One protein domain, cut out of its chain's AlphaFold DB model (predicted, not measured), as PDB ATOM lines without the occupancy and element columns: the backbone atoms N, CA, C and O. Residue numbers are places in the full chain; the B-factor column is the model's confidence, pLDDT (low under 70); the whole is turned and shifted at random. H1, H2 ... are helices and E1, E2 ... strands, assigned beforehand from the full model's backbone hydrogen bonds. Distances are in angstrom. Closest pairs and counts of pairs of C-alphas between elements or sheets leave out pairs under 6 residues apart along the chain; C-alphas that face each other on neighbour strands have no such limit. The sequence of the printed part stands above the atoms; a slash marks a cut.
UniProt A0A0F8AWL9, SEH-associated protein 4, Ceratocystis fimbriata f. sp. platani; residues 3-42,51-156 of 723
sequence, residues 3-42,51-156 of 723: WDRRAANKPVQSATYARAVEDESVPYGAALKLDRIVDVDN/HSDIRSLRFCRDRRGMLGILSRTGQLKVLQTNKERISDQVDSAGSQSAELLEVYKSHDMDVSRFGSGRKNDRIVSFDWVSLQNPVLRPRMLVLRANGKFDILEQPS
ATOM      1  N   TRP A   3     157.491 176.954 179.345       84.88
ATOM      2  CA  TRP A   3     156.862 175.642 179.206       84.88
ATOM      3  C   TRP A   3     157.688 174.556 179.902       84.88
ATOM      4  O   TRP A   3     158.916 174.544 179.776       84.88
ATOM      5  N   ASP A   4     157.024 173.644 180.615       80.62
ATOM      6  CA  ASP A   4     157.647 172.467 181.221       80.62
ATOM      7  C   ASP A   4     157.674 171.318 180.209       80.62
ATOM      8  O   ASP A   4     156.636 170.819 179.773       80.62
ATOM      9  N   ARG A   5     158.871 170.846 179.854       78.38
ATOM     10  CA  ARG A   5     159.019 169.706 178.937       78.38
ATOM     11  C   ARG A   5     158.484 168.400 179.526       78.38
ATOM     12  O   ARG A   5     158.133 167.508 178.761       78.38
ATOM     13  N   ARG A   6     158.385 168.287 180.855       75.62
ATOM     14  CA  ARG A   6     157.819 167.109 181.533       75.62
ATOM     15  C   ARG A   6     156.331 166.930 181.234       75.62
ATOM     16  O   ARG A   6     155.851 165.806 181.236       75.62
ATOM     17  N   ALA A   7     155.625 168.004 180.872       70.19
ATOM     18  CA  ALA A   7     154.216 167.939 180.483       70.19
ATOM     19  C   ALA A   7     153.965 167.165 179.176       70.19
ATOM     20  O   ALA A   7     152.835 166.756 178.924       70.19
ATOM     21  N   ALA A   8     154.993 166.938 178.349       68.88
ATOM     22  CA  ALA A   8     154.861 166.150 177.123       68.88
ATOM     23  C   ALA A   8     154.642 164.647 177.394       68.88
ATOM     24  O   ALA A   8     154.067 163.955 176.557       68.88
ATOM     25  N   ASN A   9     155.050 164.151 178.570       62.91
ATOM     26  CA  ASN A   9     154.932 162.750 178.967       62.91
ATOM     27  C   ASN A   9     153.897 162.628 180.107       62.91
ATOM     28  O   ASN A   9     154.202 162.925 181.257       62.91
ATOM     29  N   LYS A  10     152.660 162.197 179.824       67.88
ATOM     30  CA  LYS A  10     151.697 161.784 180.876       67.88
ATOM     31  C   LYS A  10     152.032 160.338 181.304       67.88
ATOM     32  O   LYS A  10     152.329 159.565 180.395       67.88
ATOM     33  N   PRO A  11     151.952 159.923 182.594       60.12
ATOM     34  CA  PRO A  11     150.937 160.359 183.562       60.12
ATOM     35  C   PRO A  11     151.401 160.405 185.041       60.12
ATOM     36  O   PRO A  11     151.712 159.387 185.629       60.12
ATOM     37  N   VAL A  12     151.386 161.580 185.660       58.41
ATOM     38  CA  VAL A  12     150.933 161.897 187.036       58.41
ATOM     39  C   VAL A  12     151.128 163.406 187.097       58.41
ATOM     40  O   VAL A  12     152.219 163.895 186.819       58.41
ATOM     41  N   GLN A  13     150.066 164.163 187.343       64.62
ATOM     42  CA  GLN A  13     150.150 165.616 187.495       64.62
ATOM     43  C   GLN A  13     149.998 165.926 188.975       64.62
ATOM     44  O   GLN A  13     149.219 165.257 189.654       64.62
ATOM     45  N   SER A  14     150.737 166.915 189.474       68.75
ATOM     46  CA  SER A  14     150.430 167.434 190.805       68.75
ATOM     47  C   SER A  14     149.010 168.009 190.789       68.75
ATOM     48  O   SER A  14     148.576 168.584 189.783       68.75
ATOM     49  N   ALA A  15     148.275 167.834 191.886       71.88
ATOM     50  CA  ALA A  15     146.897 168.303 192.003       71.88
ATOM     51  C   ALA A  15     146.783 169.823 191.774       71.88
ATOM     52  O   ALA A  15     145.794 170.289 191.214       71.88
ATOM     53  N   THR A  16     147.813 170.593 192.134       72.31
ATOM     54  CA  THR A  16     147.900 172.035 191.853       72.31
ATOM     55  C   THR A  16     148.017 172.347 190.379       72.31
ATOM     56  O   THR A  16     147.337 173.241 189.887       72.31
ATOM     57  N   TYR A  17     148.851 171.591 189.666       77.25
ATOM     58  CA  TYR A  17     149.015 171.760 188.228       77.25
ATOM     59  C   TYR A  17     147.691 171.526 187.496       77.25
ATOM     60  O   TYR A  17     147.316 172.309 186.628       77.25
ATOM     61  N   ALA A  18     146.969 170.466 187.879       76.62
ATOM     62  CA  ALA A  18     145.664 170.144 187.314       76.62
ATOM     63  C   ALA A  18     144.639 171.257 187.584       76.62
ATOM     64  O   ALA A  18     144.040 171.758 186.638       76.62
ATOM     65  N   ARG A  19     144.528 171.724 188.838       79.75
ATOM     66  CA  ARG A  19     143.634 172.835 189.211       79.75
ATOM     67  C   ARG A  19     143.944 174.124 188.457       79.75
ATOM     68  O   ARG A  19     143.043 174.759 187.936       79.75
ATOM     69  N   ALA A  20     145.216 174.498 188.344       79.12
ATOM     70  CA  ALA A  20     145.603 175.726 187.656       79.12
ATOM     71  C   ALA A  20     145.275 175.697 186.151       79.12
ATOM     72  O   ALA A  20     145.002 176.747 185.564       79.12
ATOM     73  N   VAL A  21     145.314 174.511 185.532       81.44
ATOM     74  CA  VAL A  21     144.895 174.298 184.141       81.44
ATOM     75  C   VAL A  21     143.366 174.283 184.014       81.44
ATOM     76  O   VAL A  21     142.853 174.843 183.050       81.44
ATOM     77  N   GLU A  22     142.647 173.683 184.970       83.56
ATOM     78  CA  GLU A  22     141.172 173.680 185.033       83.56
ATOM     79  C   GLU A  22     140.598 175.091 185.222       83.56
ATOM     80  O   GLU A  22     139.655 175.462 184.529       83.56
ATOM     81  N   ASP A  23     141.219 175.904 186.079       84.25
ATOM     82  CA  ASP A  23     140.852 177.304 186.331       84.25
ATOM     83  C   ASP A  23     141.306 178.262 185.201       84.25
ATOM     84  O   ASP A  23     141.245 179.482 185.354       84.25
ATOM     85  N   GLU A  24     141.833 177.735 184.086       77.38
ATOM     86  CA  GLU A  24     142.397 178.474 182.940       77.38
ATOM     87  C   GLU A  24     143.486 179.511 183.301       77.38
ATOM     88  O   GLU A  24     143.853 180.378 182.499       77.38
ATOM     89  N   SER A  25     144.065 179.422 184.501       77.00
ATOM     90  CA  SER A  25     145.086 180.364 184.975       77.00
ATOM     91  C   SER A  25     146.403 180.234 184.193       77.00
ATOM     92  O   SER A  25     147.084 181.234 183.918       77.00
ATOM     93  N   VAL A  26     146.739 179.006 183.779       80.25
ATOM     94  CA  VAL A  26     147.873 178.673 182.911       80.25
ATOM     95  C   VAL A  26     147.471 177.607 181.880       80.25
ATOM     96  O   VAL A  26     146.755 176.667 182.209       80.25
ATOM     97  N   PRO A  27     147.939 177.703 180.621       83.75
ATOM     98  CA  PRO A  27     147.657 176.693 179.613       83.75
ATOM     99  C   PRO A  27     148.411 175.395 179.920       83.75
ATOM    100  O   PRO A  27     149.527 175.415 180.449       83.75
ATOM    101  N   TYR A  28     147.831 174.261 179.522       80.69
ATOM    102  CA  TYR A  28     148.453 172.951 179.694       80.69
ATOM    103  C   TYR A  28     149.852 172.899 179.069       80.69
ATOM    104  O   TYR A  28     150.016 173.143 177.880       80.69
ATOM    105  N   GLY A  29     150.852 172.541 179.861       79.50
ATOM    106  CA  GLY A  29     152.273 172.548 179.518       79.50
ATOM    107  C   GLY A  29     153.049 173.765 180.027       79.50
ATOM    108  O   GLY A  29     154.280 173.740 180.013       79.50
ATOM    109  N   ALA A  30     152.389 174.828 180.492       84.25
ATOM    110  CA  ALA A  30     153.076 175.988 181.053       84.25
ATOM    111  C   ALA A  30     153.543 175.728 182.491       84.25
ATOM    112  O   ALA A  30     152.824 175.129 183.282       84.25
ATOM    113  N   ALA A  31     154.750 176.198 182.810       83.75
ATOM    114  CA  ALA A  31     155.373 176.137 184.133       83.75
ATOM    115  C   ALA A  31     155.361 177.497 184.840       83.75
ATOM    116  O   ALA A  31     155.225 177.570 186.055       83.75
ATOM    117  N   LEU A  32     155.552 178.582 184.079       85.62
ATOM    118  CA  LEU A  32     155.602 179.943 184.610       85.62
ATOM    119  C   LEU A  32     154.980 180.931 183.626       85.62
ATOM    120  O   LEU A  32     155.365 181.011 182.449       85.62
ATOM    121  N   LYS A  33     154.045 181.727 184.139       84.44
ATOM    122  CA  LYS A  33     153.455 182.859 183.435       84.44
ATOM    123  C   LYS A  33     154.267 184.121 183.716       84.44
ATOM    124  O   LYS A  33     154.636 184.395 184.850       84.44
ATOM    125  N   LEU A  34     154.596 184.859 182.657       80.56
ATOM    126  CA  LEU A  34     155.503 186.011 182.692       80.56
ATOM    127  C   LEU A  34     154.727 187.319 182.472       80.56
ATOM    128  O   LEU A  34     155.081 188.117 181.604       80.56
ATOM    129  N   ASP A  35     153.645 187.516 183.222       72.06
ATOM    130  CA  ASP A  35     152.800 188.705 183.091       72.06
ATOM    131  C   ASP A  35     153.475 189.914 183.763       72.06
ATOM    132  O   ASP A  35     153.988 189.807 184.874       72.06
ATOM    133  N   ARG A  36     153.477 191.080 183.093       68.69
ATOM    134  CA  ARG A  36     154.006 192.366 183.614       68.69
ATOM    135  C   ARG A  36     155.498 192.375 183.984       68.69
ATOM    136  O   ARG A  36     155.943 193.160 184.818       68.69
ATOM    137  N   ILE A  37     156.294 191.509 183.363       69.69
ATOM    138  CA  ILE A  37     157.736 191.445 183.639       69.69
ATOM    139  C   ILE A  37     158.492 192.599 183.003       69.69
ATOM    140  O   ILE A  37     159.464 193.074 183.578       69.69
ATOM    141  N   VAL A  38     158.064 193.064 181.840       69.69
ATOM    142  CA  VAL A  38     158.681 194.203 181.163       69.69
ATOM    143  C   VAL A  38     157.736 195.383 181.302       69.69
ATOM    144  O   VAL A  38     156.538 195.235 181.059       69.69
ATOM    145  N   ASP A  39     158.267 196.535 181.702       66.06
ATOM    146  CA  ASP A  39     157.484 197.766 181.683       66.06
ATOM    147  C   ASP A  39     157.307 198.188 180.222       66.06
ATOM    148  O   ASP A  39     158.278 198.520 179.535       66.06
ATOM    149  N   VAL A  40     156.072 198.121 179.732       60.69
ATOM    150  CA  VAL A  40     155.717 198.607 178.399       60.69
ATOM    151  C   VAL A  40     155.538 200.115 178.520       60.69
ATOM    152  O   VAL A  40     154.528 200.583 179.044       60.69
ATOM    153  N   ASP A  41     156.535 200.891 178.098       55.34
ATOM    154  CA  ASP A  41     156.365 202.337 177.976       55.34
ATOM    155  C   ASP A  41     155.261 202.586 176.930       55.34
ATOM    156  O   ASP A  41     155.409 202.226 175.761       55.34
ATOM    157  N   ASN A  42     154.144 203.199 177.344       47.38
ATOM    158  CA  ASN A  42     152.960 203.481 176.511       47.38
ATOM    159  C   ASN A  42     153.238 204.376 175.275       47.38
ATOM    160  O   ASN A  42     152.314 204.700 174.534       47.38
ATOM    161  N   HIS A  51     155.520 191.293 167.931       59.97
ATOM    162  CA  HIS A  51     156.816 190.827 168.390       59.97
ATOM    163  C   HIS A  51     156.879 190.667 169.911       59.97
ATOM    164  O   HIS A  51     156.384 191.496 170.655       59.97
ATOM    165  N   SER A  52     157.534 189.599 170.388       71.94
ATOM    166  CA  SER A  52     157.743 189.406 171.829       71.94
ATOM    167  C   SER A  52     158.650 190.499 172.405       71.94
ATOM    168  O   SER A  52     159.775 190.671 171.927       71.94
ATOM    169  N   ASP A  53     158.196 191.165 173.471       78.25
ATOM    170  CA  ASP A  53     158.952 192.180 174.225       78.25
ATOM    171  C   ASP A  53     160.215 191.630 174.898       78.25
ATOM    172  O   ASP A  53     161.128 192.379 175.256       78.25
ATOM    173  N   ILE A  54     160.297 190.307 175.053       84.69
ATOM    174  CA  ILE A  54     161.445 189.616 175.631       84.69
ATOM    175  C   ILE A  54     162.463 189.337 174.522       84.69
ATOM    176  O   ILE A  54     162.191 188.647 173.541       84.69
ATOM    177  N   ARG A  55     163.677 189.862 174.697       86.69
ATOM    178  CA  ARG A  55     164.805 189.677 173.780       86.69
ATOM    179  C   ARG A  55     165.590 188.400 174.067       86.69
ATOM    180  O   ARG A  55     166.017 187.739 173.124       86.69
ATOM    181  N   SER A  56     165.828 188.078 175.339       89.38
ATOM    182  CA  SER A  56     166.636 186.921 175.752       89.38
ATOM    183  C   SER A  56     166.218 186.406 177.131       89.38
ATOM    184  O   SER A  56     165.934 187.195 178.030       89.38
ATOM    185  N   LEU A  57     166.242 185.082 177.305       90.12
ATOM    186  CA  LEU A  57     165.989 184.369 178.560       90.12
ATOM    187  C   LEU A  57     167.144 183.403 178.823       90.12
ATOM    188  O   LEU A  57     167.476 182.607 177.943       90.12
ATOM    189  N   ARG A  58     167.760 183.452 180.009       91.06
ATOM    190  CA  ARG A  58     168.878 182.556 180.359       91.06
ATOM    191  C   ARG A  58     168.819 182.129 181.817       91.06
ATOM    192  O   ARG A  58     168.827 182.975 182.710       91.06
ATOM    193  N   PHE A  59     168.820 180.820 182.057       89.31
ATOM    194  CA  PHE A  59     168.978 180.272 183.403       89.31
ATOM    195  C   PHE A  59     170.437 180.345 183.854       89.31
ATOM    196  O   PHE A  59     171.350 180.076 183.071       89.31
ATOM    197  N   CYS A  60     170.645 180.681 185.125       87.88
ATOM    198  CA  CYS A  60     171.954 180.583 185.752       87.88
ATOM    199  C   CYS A  60     172.305 179.105 185.959       87.88
ATOM    200  O   CYS A  60     171.498 178.334 186.479       87.88
ATOM    201  N   ARG A  61     173.515 178.702 185.565       84.06
ATOM    202  CA  ARG A  61     173.992 177.323 185.758       84.06
ATOM    203  C   ARG A  61     174.405 177.047 187.202       84.06
ATOM    204  O   ARG A  61     174.251 175.928 187.674       84.06
ATOM    205  N   ASP A  62     174.880 178.074 187.898       81.06
ATOM    206  CA  ASP A  62     175.430 177.952 189.249       81.06
ATOM    207  C   ASP A  62     174.329 177.955 190.321       81.06
ATOM    208  O   ASP A  62     174.540 177.472 191.433       81.06
ATOM    209  N   ARG A  63     173.137 178.486 190.002       82.75
ATOM    210  CA  ARG A  63     171.995 178.557 190.924       82.75
ATOM    211  C   ARG A  63     170.701 178.089 190.267       82.75
ATOM    212  O   ARG A  63     170.151 178.750 189.386       82.75
ATOM    213  N   ARG A  64     170.179 176.964 190.762       83.75
ATOM    214  CA  ARG A  64     168.890 176.408 190.331       83.75
ATOM    215  C   ARG A  64     167.761 177.418 190.559       83.75
ATOM    216  O   ARG A  64     167.713 178.071 191.595       83.75
ATOM    217  N   GLY A  65     166.848 177.509 189.593       84.56
ATOM    218  CA  GLY A  65     165.667 178.372 189.683       84.56
ATOM    219  C   GLY A  65     165.943 179.850 189.397       84.56
ATOM    220  O   GLY A  65     165.023 180.656 189.451       84.56
ATOM    221  N   MET A  66     167.171 180.236 189.055       88.94
ATOM    222  CA  MET A  66     167.490 181.627 188.747       88.94
ATOM    223  C   MET A  66     167.419 181.903 187.249       88.94
ATOM    224  O   MET A  66     168.158 181.307 186.465       88.94
ATOM    225  N   LEU A  67     166.549 182.829 186.861       90.94
ATOM    226  CA  LEU A  67     166.253 183.159 185.474       90.94
ATOM    227  C   LEU A  67     166.530 184.638 185.202       90.94
ATOM    228  O   LEU A  67     165.890 185.509 185.781       90.94
ATOM    229  N   GLY A  68     167.450 184.917 184.284       91.38
ATOM    230  CA  GLY A  68     167.645 186.248 183.721       91.38
ATOM    231  C   GLY A  68     166.716 186.475 182.530       91.38
ATOM    232  O   GLY A  68     166.587 185.604 181.666       91.38
ATOM    233  N   ILE A  69     166.102 187.653 182.475       90.88
ATOM    234  CA  ILE A  69     165.160 188.089 181.446       90.88
ATOM    235  C   ILE A  69     165.596 189.457 180.942       90.88
ATOM    236  O   ILE A  69     165.589 190.426 181.693       90.88
ATOM    237  N   LEU A  70     165.951 189.541 179.663       90.06
ATOM    238  CA  LEU A  70     166.250 190.800 178.990       90.06
ATOM    239  C   LEU A  70     165.110 191.155 178.049       90.06
ATOM    240  O   LEU A  70     164.758 190.370 177.167       90.06
ATOM    241  N   SER A  71     164.576 192.354 178.214       87.62
ATOM    242  CA  SER A  71     163.607 192.954 177.302       87.62
ATOM    243  C   SER A  71     164.272 193.624 176.096       87.62
ATOM    244  O   SER A  71     165.469 193.913 176.094       87.62
ATOM    245  N   ARG A  72     163.482 193.936 175.066       80.12
ATOM    246  CA  ARG A  72     163.925 194.745 173.917       80.12
ATOM    247  C   ARG A  72     164.227 196.200 174.275       80.12
ATOM    248  O   ARG A  72     165.026 196.836 173.588       80.12
ATOM    249  N   THR A  73     163.616 196.719 175.338       78.38
ATOM    250  CA  THR A  73     163.870 198.076 175.845       78.38
ATOM    251  C   THR A  73     165.214 198.173 176.576       78.38
ATOM    252  O   THR A  73     165.731 199.271 176.766       78.38
ATOM    253  N   GLY A  74     165.829 197.030 176.903       81.25
ATOM    254  CA  GLY A  74     167.107 196.934 177.606       81.25
ATOM    255  C   GLY A  74     166.973 196.784 179.120       81.25
ATOM    256  O   GLY A  74     167.976 196.807 179.824       81.25
ATOM    257  N   GLN A  75     165.754 196.590 179.632       85.00
ATOM    258  CA  GLN A  75     165.516 196.197 181.019       85.00
ATOM    259  C   GLN A  75     165.926 194.736 181.228       85.00
ATOM    260  O   GLN A  75     165.395 193.840 180.562       85.00
ATOM    261  N   LEU A  76     166.853 194.517 182.160       89.00
ATOM    262  CA  LEU A  76     167.334 193.207 182.582       89.00
ATOM    263  C   LEU A  76     166.800 192.890 183.984       89.00
ATOM    264  O   LEU A  76     167.205 193.524 184.958       89.00
ATOM    265  N   LYS A  77     165.924 191.887 184.087       89.25
ATOM    266  CA  LYS A  77     165.385 191.379 185.354       89.25
ATOM    267  C   LYS A  77     165.925 189.995 185.668       89.25
ATOM    268  O   LYS A  77     165.997 189.137 184.793       89.25
ATOM    269  N   VAL A  78     166.254 189.756 186.931       90.56
ATOM    270  CA  VAL A  78     166.630 188.436 187.449       90.56
ATOM    271  C   VAL A  78     165.547 187.955 188.398       90.56
ATOM    272  O   VAL A  78     165.288 188.574 189.428       90.56
ATOM    273  N   LEU A  79     164.932 186.830 188.053       89.44
ATOM    274  CA  LEU A  79     163.928 186.158 188.863       89.44
ATOM    275  C   LEU A  79     164.548 184.988 189.610       89.44
ATOM    276  O   LEU A  79     165.328 184.216 189.049       89.44
ATOM    277  N   GLN A  80     164.144 184.828 190.861       88.06
ATOM    278  CA  GLN A  80     164.334 183.598 191.604       88.06
ATOM    279  C   GLN A  80     163.005 182.851 191.647       88.06
ATOM    280  O   GLN A  80     162.007 183.343 192.176       88.06
ATOM    281  N   THR A  81     163.010 181.670 191.040       87.81
ATOM    282  CA  THR A  81     161.871 180.763 190.949       87.81
ATOM    283  C   THR A  81     162.080 179.582 191.880       87.81
ATOM    284  O   THR A  81     163.197 179.073 192.015       87.81
ATOM    285  N   ASN A  82     161.009 179.140 192.520       82.69
ATOM    286  CA  ASN A  82     160.969 177.895 193.268       82.69
ATOM    287  C   ASN A  82     159.782 177.058 192.788       82.69
ATOM    288  O   ASN A  82     158.902 177.567 192.097       82.69
ATOM    289  N   LYS A  83     159.762 175.772 193.139       79.00
ATOM    290  CA  LYS A  83     158.538 174.980 193.004       79.00
ATOM    291  C   LYS A  83     157.479 175.578 193.928       79.00
ATOM    292  O   LYS A  83     157.819 175.923 195.063       79.00
ATOM    293  N   GLU A  84     156.245 175.682 193.455       69.75
ATOM    294  CA  GLU A  84     155.107 176.048 194.302       69.75
ATOM    295  C   GLU A  84     155.040 175.077 195.496       69.75
ATOM    296  O   GLU A  84     155.026 173.857 195.315       69.75
ATOM    297  N   ARG A  85     155.108 175.599 196.729       58.25
ATOM    298  CA  ARG A  85     155.064 174.782 197.952       58.25
ATOM    299  C   ARG A  85     153.652 174.794 198.522       58.25
ATOM    300  O   ARG A  85     153.162 175.858 198.886       58.25
ATOM    301  N   ILE A  86     153.058 173.614 198.699       54.47
ATOM    302  CA  ILE A  86     151.867 173.422 199.536       54.47
ATOM    303  C   ILE A  86     152.266 172.714 200.834       54.47
ATOM    304  O   ILE A  86     153.161 171.872 200.847       54.47
ATOM    305  N   SER A  87     151.607 173.124 201.919       48.19
ATOM    306  CA  SER A  87     151.674 172.603 203.289       48.19
ATOM    307  C   SER A  87     151.828 171.083 203.390       48.19
ATOM    308  O   SER A  87     150.997 170.384 202.818       48.19
ATOM    309  N   ASP A  88     152.829 170.633 204.164       47.50
ATOM    310  CA  ASP A  88     153.053 169.373 204.921       47.50
ATOM    311  C   ASP A  88     152.433 168.029 204.481       47.50
ATOM    312  O   ASP A  88     152.573 167.029 205.186       47.50
ATOM    313  N   GLN A  89     151.823 167.927 203.307       48.62
ATOM    314  CA  GLN A  89     151.453 166.664 202.697       48.62
ATOM    315  C   GLN A  89     152.472 166.355 201.613       48.62
ATOM    316  O   GLN A  89     152.596 167.042 200.602       48.62
ATOM    317  N   VAL A  90     153.265 165.332 201.902       49.16
ATOM    318  CA  VAL A  90     154.300 164.786 201.039       49.16
ATOM    319  C   VAL A  90     153.652 164.336 199.730       49.16
ATOM    320  O   VAL A  90     153.116 163.230 199.648       49.16
ATOM    321  N   ASP A  91     153.721 165.178 198.697       48.84
ATOM    322  CA  ASP A  91     153.461 164.755 197.324       48.84
ATOM    323  C   ASP A  91     154.488 163.663 196.985       48.84
ATOM    324  O   ASP A  91     155.649 163.912 196.662       48.84
ATOM    325  N   SER A  92     154.045 162.413 197.113       51.44
ATOM    326  CA  SER A  92     154.818 161.194 196.841       51.44
ATOM    327  C   SER A  92     154.946 160.913 195.335       51.44
ATOM    328  O   SER A  92     155.443 159.865 194.925       51.44
ATOM    329  N   ALA A  93     154.510 161.850 194.487       51.00
ATOM    330  CA  ALA A  93     154.697 161.794 193.048       51.00
ATOM    331  C   ALA A  93     156.115 162.272 192.705       51.00
ATOM    332  O   ALA A  93     156.433 163.457 192.758       51.00
ATOM    333  N   GLY A  94     156.983 161.312 192.388       52.06
ATOM    334  CA  GLY A  94     158.388 161.545 192.083       52.06
ATOM    335  C   GLY A  94     158.651 162.569 190.969       52.06
ATOM    336  O   GLY A  94     157.780 162.945 190.195       52.06
ATOM    337  N   SER A  95     159.928 162.955 190.896       54.19
ATOM    338  CA  SER A  95     160.645 163.941 190.060       54.19
ATOM    339  C   SER A  95     160.331 164.047 188.542       54.19
ATOM    340  O   SER A  95     161.107 164.678 187.821       54.19
ATOM    341  N   GLN A  96     159.263 163.434 188.024       57.31
ATOM    342  CA  GLN A  96     158.960 163.291 186.595       57.31
ATOM    343  C   GLN A  96     157.673 163.996 186.116       57.31
ATOM    344  O   GLN A  96     157.434 164.014 184.912       57.31
ATOM    345  N   SER A  97     156.877 164.612 186.996       65.69
ATOM    346  CA  SER A  97     155.655 165.346 186.623       65.69
ATOM    347  C   SER A  97     155.914 166.817 186.254       65.69
ATOM    348  O   SER A  97     156.951 167.389 186.605       65.69
ATOM    349  N   ALA A  98     154.979 167.427 185.513       69.12
ATOM    350  CA  ALA A  98     154.973 168.867 185.260       69.12
ATOM    351  C   ALA A  98     154.665 169.630 186.556       69.12
ATOM    352  O   ALA A  98     153.743 169.262 187.284       69.12
ATOM    353  N   GLU A  99     155.432 170.684 186.830       75.75
ATOM    354  CA  GLU A  99     155.321 171.457 188.071       75.75
ATOM    355  C   GLU A  99     155.162 172.946 187.767       75.75
ATOM    356  O   GLU A  99     155.772 173.473 186.832       75.75
ATOM    357  N   LEU A 100     154.373 173.624 188.600       80.56
ATOM    358  CA  LEU A 100     154.272 175.076 188.578       80.56
ATOM    359  C   LEU A 100     155.463 175.696 189.307       80.56
ATOM    360  O   LEU A 100     155.927 175.212 190.346       80.56
ATOM    361  N   LEU A 101     155.977 176.773 188.721       84.38
ATOM    362  CA  LEU A 101     157.023 177.592 189.308       84.38
ATOM    363  C   LEU A 101     156.410 178.874 189.857       84.38
ATOM    364  O   LEU A 101     155.673 179.573 189.163       84.38
ATOM    365  N   GLU A 102     156.809 179.226 191.070       84.56
ATOM    366  CA  GLU A 102     156.483 180.492 191.707       84.56
ATOM    367  C   GLU A 102     157.717 181.399 191.710       84.56
ATOM    368  O   GLU A 102     158.834 180.963 192.004       84.56
ATOM    369  N   VAL A 103     157.526 182.678 191.382       85.12
ATOM    370  CA  VAL A 103     158.561 183.708 191.522       85.12
ATOM    371  C   VAL A 103     158.441 184.315 192.913       85.12
ATOM    372  O   VAL A 103     157.496 185.047 193.180       85.12
ATOM    373  N   TYR A 104     159.422 184.069 193.777       83.12
ATOM    374  CA  TYR A 104     159.407 184.606 195.144       83.12
ATOM    375  C   TYR A 104     160.274 185.864 195.308       83.12
ATOM    376  O   TYR A 104     160.118 186.606 196.277       83.12
ATOM    377  N   LYS A 105     161.213 186.123 194.385       81.94
ATOM    378  CA  LYS A 105     162.036 187.343 194.388       81.94
ATOM    379  C   LYS A 105     162.395 187.766 192.966       81.94
ATOM    380  O   LYS A 105     162.746 186.932 192.133       81.94
ATOM    381  N   SER A 106     162.368 189.068 192.702       86.94
ATOM    382  CA  SER A 106     162.778 189.673 191.431       86.94
ATOM    383  C   SER A 106     163.712 190.851 191.679       86.94
ATOM    384  O   SER A 106     163.461 191.643 192.584       86.94
ATOM    385  N   HIS A 107     164.756 190.987 190.866       85.31
ATOM    386  CA  HIS A 107     165.677 192.123 190.913       85.31
ATOM    387  C   HIS A 107     165.784 192.762 189.530       85.31
ATOM    388  O   HIS A 107     166.052 192.060 188.553       85.31
ATOM    389  N   ASP A 108     165.606 194.078 189.455       85.12
ATOM    390  CA  ASP A 108     166.019 194.873 188.299       85.12
ATOM    391  C   ASP A 108     167.528 195.121 188.393       85.12
ATOM    392  O   ASP A 108     168.023 195.643 189.389       85.12
ATOM    393  N   MET A 109     168.266 194.704 187.366       83.19
ATOM    394  CA  MET A 109     169.732 194.705 187.383       83.19
ATOM    395  C   MET A 109     170.347 196.009 186.864       83.19
ATOM    396  O   MET A 109     171.549 196.202 187.014       83.19
ATOM    397  N   ASP A 110     169.561 196.903 186.253       71.69
ATOM    398  CA  ASP A 110     170.065 198.157 185.683       71.69
ATOM    399  C   ASP A 110     169.437 199.391 186.342       71.69
ATOM    400  O   ASP A 110     168.318 199.799 186.026       71.69
ATOM    401  N   VAL A 111     170.193 200.011 187.251       59.09
ATOM    402  CA  VAL A 111     169.801 201.240 187.960       59.09
ATOM    403  C   VAL A 111     169.834 202.465 187.030       59.09
ATOM    404  O   VAL A 111     169.142 203.452 187.280       59.09
ATOM    405  N   SER A 112     170.575 202.407 185.910       54.56
ATOM    406  CA  SER A 112     170.740 203.539 184.982       54.56
ATOM    407  C   SER A 112     169.443 203.959 184.276       54.56
ATOM    408  O   SER A 112     169.333 205.099 183.819       54.56
ATOM    409  N   ARG A 113     168.421 203.087 184.263       52.81
ATOM    410  CA  ARG A 113     167.077 203.394 183.750       52.81
ATOM    411  C   ARG A 113     166.333 204.432 184.597       52.81
ATOM    412  O   ARG A 113     165.509 205.164 184.063       52.81
ATOM    413  N   PHE A 114     166.625 204.522 185.895       47.81
ATOM    414  CA  PHE A 114     165.974 205.482 186.798       47.81
ATOM    415  C   PHE A 114     166.639 206.875 186.782       47.81
ATOM    416  O   PHE A 114     166.170 207.799 187.447       47.81
ATOM    417  N   GLY A 115     167.719 207.045 186.007       49.50
ATOM    418  CA  GLY A 115     168.344 208.330 185.694       49.50
ATOM    419  C   GLY A 115     168.040 208.801 184.266       49.50
ATOM    420  O   GLY A 115     167.355 208.129 183.507       49.50
ATOM    421  N   SER A 116     168.585 209.961 183.872       44.53
ATOM    422  CA  SER A 116     168.557 210.479 182.486       44.53
ATOM    423  C   SER A 116     169.455 209.631 181.562       44.53
ATOM    424  O   SER A 116     170.465 210.092 181.026       44.53
ATOM    425  N   GLY A 117     169.148 208.339 181.457       49.34
ATOM    426  CA  GLY A 117     169.891 207.365 180.676       49.34
ATOM    427  C   GLY A 117     169.734 207.657 179.189       49.34
ATOM    428  O   GLY A 117     168.642 207.581 178.627       49.34
ATOM    429  N   ARG A 118     170.839 208.007 178.525       58.97
ATOM    430  CA  ARG A 118     170.879 208.140 177.063       58.97
ATOM    431  C   ARG A 118     170.515 206.780 176.455       58.97
ATOM    432  O   ARG A 118     171.053 205.767 176.891       58.97
ATOM    433  N   LYS A 119     169.697 206.746 175.392       62.81
ATOM    434  CA  LYS A 119     169.314 205.511 174.656       62.81
ATOM    435  C   LYS A 119     170.502 204.594 174.291       62.81
ATOM    436  O   LYS A 119     170.310 203.402 174.068       62.81
ATOM    437  N   ASN A 120     171.717 205.142 174.253       68.31
ATOM    438  CA  ASN A 120     172.959 204.440 173.937       68.31
ATOM    439  C   ASN A 120     173.536 203.600 175.089       68.31
ATOM    440  O   ASN A 120     174.456 202.830 174.840       68.31
ATOM    441  N   ASP A 121     173.028 203.715 176.319       76.50
ATOM    442  CA  ASP A 121     173.549 202.958 177.470       76.50
ATOM    443  C   ASP A 121     172.695 201.731 177.830       76.50
ATOM    444  O   ASP A 121     172.999 201.001 178.770       76.50
ATOM    445  N   ARG A 122     171.635 201.460 177.060       82.69
ATOM    446  CA  ARG A 122     170.755 200.306 177.286       82.69
ATOM    447  C   ARG A 122     171.491 198.977 177.120       82.69
ATOM    448  O   ARG A 122     172.366 198.844 176.257       82.69
ATOM    449  N   ILE A 123     171.064 197.969 177.872       87.69
ATOM    450  CA  ILE A 123     171.563 196.598 177.751       87.69
ATOM    451  C   ILE A 123     170.996 195.945 176.485       87.69
ATOM    452  O   ILE A 123     169.790 195.964 176.252       87.69
ATOM    453  N   VAL A 124     171.856 195.346 175.662       89.50
ATOM    454  CA  VAL A 124     171.465 194.686 174.399       89.50
ATOM    455  C   VAL A 124     171.614 193.168 174.477       89.50
ATOM    456  O   VAL A 124     170.866 192.432 173.832       89.50
ATOM    457  N   SER A 125     172.564 192.687 175.276       92.31
ATOM    458  CA  SER A 125     172.790 191.261 175.507       92.31
ATOM    459  C   SER A 125     173.373 191.038 176.898       92.31
ATOM    460  O   SER A 125     174.031 191.920 177.448       92.31
ATOM    461  N   PHE A 126     173.155 189.849 177.450       94.00
ATOM    462  CA  PHE A 126     173.771 189.423 178.702       94.00
ATOM    463  C   PHE A 126     174.073 187.923 178.681       94.00
ATOM    464  O   PHE A 126     173.408 187.168 177.967       94.00
ATOM    465  N   ASP A 127     175.032 187.493 179.498       93.69
ATOM    466  CA  ASP A 127     175.251 186.088 179.838       93.69
ATOM    467  C   ASP A 127     175.675 185.913 181.299       93.69
ATOM    468  O   ASP A 127     176.166 186.850 181.923       93.69
ATOM    469  N   TRP A 128     175.492 184.713 181.849       91.38
ATOM    470  CA  TRP A 128     175.936 184.387 183.206       91.38
ATOM    471  C   TRP A 128     177.431 184.058 183.241       91.38
ATOM    472  O   TRP A 128     177.942 183.340 182.384       91.38
ATOM    473  N   VAL A 129     178.120 184.532 184.275       88.12
ATOM    474  CA  VAL A 129     179.497 184.147 184.590       88.12
ATOM    475  C   VAL A 129     179.447 182.997 185.593       88.12
ATOM    476  O   VAL A 129     179.117 183.204 186.761       88.12
ATOM    477  N   SER A 130     179.757 181.785 185.133       80.25
ATOM    478  CA  SER A 130     179.819 180.595 185.985       80.25
ATOM    479  C   SER A 130     181.165 180.506 186.697       80.25
ATOM    480  O   SER A 130     182.199 180.332 186.054       80.25
ATOM    481  N   LEU A 131     181.150 180.594 188.025       70.31
ATOM    482  CA  LEU A 131     182.338 180.521 188.882       70.31
ATOM    483  C   LEU A 131     182.461 179.171 189.607       70.31
ATOM    484  O   LEU A 131     183.372 179.000 190.413       70.31
ATOM    485  N   GLN A 132     181.557 178.216 189.332       67.94
ATOM    486  CA  GLN A 132     181.522 176.870 189.934       67.94
ATOM    487  C   GLN A 132     181.564 176.881 191.475       67.94
ATOM    488  O   GLN A 132     181.975 175.909 192.107       67.94
ATOM    489  N   ASN A 133     181.129 177.979 192.097       66.81
ATOM    490  CA  ASN A 133     181.070 178.123 193.543       66.81
ATOM    491  C   ASN A 133     179.694 178.679 193.943       66.81
ATOM    492  O   ASN A 133     179.419 179.852 193.683       66.81
ATOM    493  N   PRO A 134     178.836 177.875 194.598       63.81
ATOM    494  CA  PRO A 134     177.481 178.294 194.950       63.81
ATOM    495  C   PRO A 134     177.446 179.402 196.015       63.81
ATOM    496  O   PRO A 134     176.429 180.085 196.146       63.81
ATOM    497  N   VAL A 135     178.544 179.595 196.761       65.38
ATOM    498  CA  VAL A 135     178.663 180.617 197.815       65.38
ATOM    499  C   VAL A 135     178.741 182.022 197.218       65.38
ATOM    500  O   VAL A 135     178.204 182.967 197.791       65.38
ATOM    501  N   LEU A 136     179.370 182.170 196.050       70.50
ATOM    502  CA  LEU A 136     179.529 183.472 195.413       70.50
ATOM    503  C   LEU A 136     178.199 183.980 194.858       70.50
ATOM    504  O   LEU A 136     177.320 183.206 194.454       70.50
ATOM    505  N   ARG A 137     178.045 185.306 194.848       78.06
ATOM    506  CA  ARG A 137     176.892 185.939 194.214       78.06
ATOM    507  C   ARG A 137     176.989 185.748 192.696       78.06
ATOM    508  O   ARG A 137     178.074 185.900 192.133       78.06
ATOM    509  N   PRO A 138     175.884 185.398 192.021       85.25
ATOM    510  CA  PRO A 138     175.866 185.249 190.575       85.25
ATOM    511  C   PRO A 138     176.227 186.560 189.890       85.25
ATOM    512  O   PRO A 138     175.701 187.618 190.239       85.25
ATOM    513  N   ARG A 139     177.104 186.475 188.892       87.25
ATOM    514  CA  ARG A 139     177.540 187.616 188.087       87.25
ATOM    515  C   ARG A 139     177.105 187.436 186.646       87.25
ATOM    516  O   ARG A 139     176.991 186.315 186.150       87.25
ATOM    517  N   MET A 140     176.856 188.548 185.979       90.19
ATOM    518  CA  MET A 140     176.364 188.604 184.613       90.19
ATOM    519  C   MET A 140     177.276 189.512 183.807       90.19
ATOM    520  O   MET A 140     177.505 190.654 184.194       90.19
ATOM    521  N   LEU A 141     177.780 189.016 182.685       92.06
ATOM    522  CA  LEU A 141     178.459 189.841 181.698       92.06
ATOM    523  C   LEU A 141     177.399 190.489 180.814       92.06
ATOM    524  O   LEU A 141     176.558 189.800 180.237       92.06
ATOM    525  N   VAL A 142     177.442 191.808 180.702       92.50
ATOM    526  CA  VAL A 142     176.437 192.614 180.021       92.50
ATOM    527  C   VAL A 142     177.088 193.430 178.915       92.50
ATOM    528  O   VAL A 142     178.123 194.051 179.128       92.50
ATOM    529  N   LEU A 143     176.464 193.434 177.736       91.69
ATOM    530  CA  LEU A 143     176.847 194.264 176.597       91.69
ATOM    531  C   LEU A 143     175.843 195.407 176.440       91.69
ATOM    532  O   LEU A 143     174.647 195.169 176.226       91.69
ATOM    533  N   ARG A 144     176.339 196.639 176.503       89.50
ATOM    534  CA  ARG A 144     175.550 197.853 176.281       89.50
ATOM    535  C   ARG A 144     175.545 198.268 174.810       89.50
ATOM    536  O   ARG A 144     176.410 197.874 174.029       89.50
ATOM    537  N   ALA A 145     174.566 199.084 174.418       86.12
ATOM    538  CA  ALA A 145     174.405 199.538 173.032       86.12
ATOM    539  C   ALA A 145     175.576 200.402 172.524       86.12
ATOM    540  O   ALA A 145     175.820 200.450 171.322       86.12
ATOM    541  N   ASN A 146     176.324 201.039 173.426       86.06
ATOM    542  CA  ASN A 146     177.566 201.761 173.136       86.06
ATOM    543  C   ASN A 146     178.790 200.842 172.925       86.06
ATOM    544  O   ASN A 146     179.885 201.347 172.694       86.06
ATOM    545  N   GLY A 147     178.627 199.517 173.012       87.19
ATOM    546  CA  GLY A 147     179.709 198.538 172.872       87.19
ATOM    547  C   GLY A 147     180.503 198.275 174.154       87.19
ATOM    548  O   GLY A 147     181.425 197.462 174.133       87.19
ATOM    549  N   LYS A 148     180.161 198.925 175.275       88.69
ATOM    550  CA  LYS A 148     180.814 198.699 176.568       88.69
ATOM    551  C   LYS A 148     180.370 197.366 177.174       88.69
ATOM    552  O   LYS A 148     179.180 197.039 177.169       88.69
ATOM    553  N   PHE A 149     181.331 196.629 177.728       89.69
ATOM    554  CA  PHE A 149     181.076 195.464 178.569       89.69
ATOM    555  C   PHE A 149     181.109 195.860 180.043       89.69
ATOM    556  O   PHE A 149     182.063 196.497 180.482       89.69
ATOM    557  N   ASP A 150     180.097 195.434 180.793       87.12
ATOM    558  CA  ASP A 150     180.014 195.596 182.244       87.12
ATOM    559  C   ASP A 150     179.747 194.239 182.907       87.12
ATOM    560  O   ASP A 150     179.149 193.343 182.305       87.12
ATOM    561  N   ILE A 151     180.174 194.082 184.159       88.31
ATOM    562  CA  ILE A 151     179.816 192.928 184.986       88.31
ATOM    563  C   ILE A 151     178.812 193.407 186.028       88.31
ATOM    564  O   ILE A 151     179.136 194.255 186.855       88.31
ATOM    565  N   LEU A 152     177.602 192.860 185.985       87.56
ATOM    566  CA  LEU A 152     176.571 193.105 186.986       87.56
ATOM    567  C   LEU A 152     176.552 191.946 187.978       87.56
ATOM    568  O   LEU A 152     176.537 190.781 187.583       87.56
ATOM    569  N   GLU A 153     176.542 192.254 189.266       85.12
ATOM    570  CA  GLU A 153     176.412 191.260 190.327       85.12
ATOM    571  C   GLU A 153     174.986 191.271 190.867       85.12
ATOM    572  O   GLU A 153     174.403 192.331 191.091       85.12
ATOM    573  N   GLN A 154     174.401 190.085 191.051       84.94
ATOM    574  CA  GLN A 154     173.071 189.986 191.631       84.94
ATOM    575  C   GLN A 154     173.074 190.572 193.054       84.94
ATOM    576  O   GLN A 154     173.918 190.168 193.864       84.94
ATOM    577  N   PRO A 155     172.103 191.443 193.400       78.62
ATOM    578  CA  PRO A 155     171.903 191.863 194.777       78.62
ATOM    579  C   PRO A 155     171.749 190.653 195.697       78.62
ATOM    580  O   PRO A 155     171.180 189.619 195.324       78.62
ATOM    581  N   SER A 156     172.275 190.773 196.909       76.38
ATOM    582  CA  SER A 156     172.227 189.689 197.875       76.38
ATOM    583  C   SER A 156     170.811 189.402 198.374       76.38
ATOM    584  O   SER A 156     169.860 190.157 198.165       76.38
TER     585      SER A 156
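AT A GLANCE: This is residues 3 to 42 and 51 to 156 of the 723 residues of the protein "SEH-associated protein 4" of Ceratocystis fimbriata f. sp. platani (UniProt A0A0F8AWL9). Two strongly twisted sheets stand partly face to face as a loose sandwich, with E6 of the three-stranded sheet over E2 and E3 of the four-stranded one. H1, H2, E1 and the long loop of residues 84 to 100 gather toward one end of the long axis, and H3 lies toward the other end. The printed part has 146 residues, with under half in named elements; the class is mixed, in the order H1 H2 E1 E2 E3 E4 E5 H3 E6 E7 E8. The sheets, E2 E3 E4 E5 and E6 E7 E8, are both antiparallel. The whole is only just loose, close to compact, with a radius of gyration of the C-alphas of 17.7 A and spans of 51 by 40 by 26 A.

HOW THE PARTS SIT: Start at H1, residues 5 to 8, which is apart from H2, residues 15 to 22. H1 is near E1, residues 30 to 32, which pairs with no named strand. Every O i to N i+4 pair in H2 is within hydrogen-bond range; H1 and H3, residues 111 to 114, are too short for such a pair. Next comes a meander, each strand the antiparallel neighbour of the one before: E2, residues 54 to 59, E3, 66 to 71, E4, 76 to 83, and E5, 101 to 108. Look for N 58 and O 68 at 3.0 A in the hairpin E2 and E3, N 69 and O 77 at 2.8 A in E3 and E4, and N 80 and O 105 at 2.8 A in E4 and E5. E5 bends by 64 degrees at residue 104. The closest C-alphas of E1 and E5 are those of Leu 32 and Leu 101, 5.4 A apart. A second meander holds E6, residues 123 to 129, E7, 139 to 144, and E8, 149 to 153; find N 127 and O 141 at 2.9 A, and N 142 and O 150 at 2.8 A. The two sheets form a sandwich, two sheets face to face, with strands at 25 degrees; the closest C-alphas of E3 and E6 are those of Leu 70 and Ser 125, 7.4 A apart.

IN THESE COORDINATES: Find C-alpha 5 at (159.019, 169.706, 178.937), where H1 begins. H2 is 10.5 A long. E2 measures 14.3 A, E3 16.6 A, E4 22.8 A and E5 19.5 A. E4 begins at C-alpha 76, (167.334, 193.207, 182.582). E6 is 16.3 A, E7 15.8 A and E8 13.3 A, ending at C-alpha 153, (176.412, 191.260, 190.327).

THE WHOLE: The C-alphas of Ser 92 and Arg 118 are the farthest apart, at 53.4 A. Residues 43 to 50 are not printed, and C-alphas 42 and 51 are 15.5 A apart across the cut. E4 to E5 is a long link. Mean pLDDT of the printed part is 76.3, with 44 residues under 70, among them residues 84 to 98 and 111 to 120.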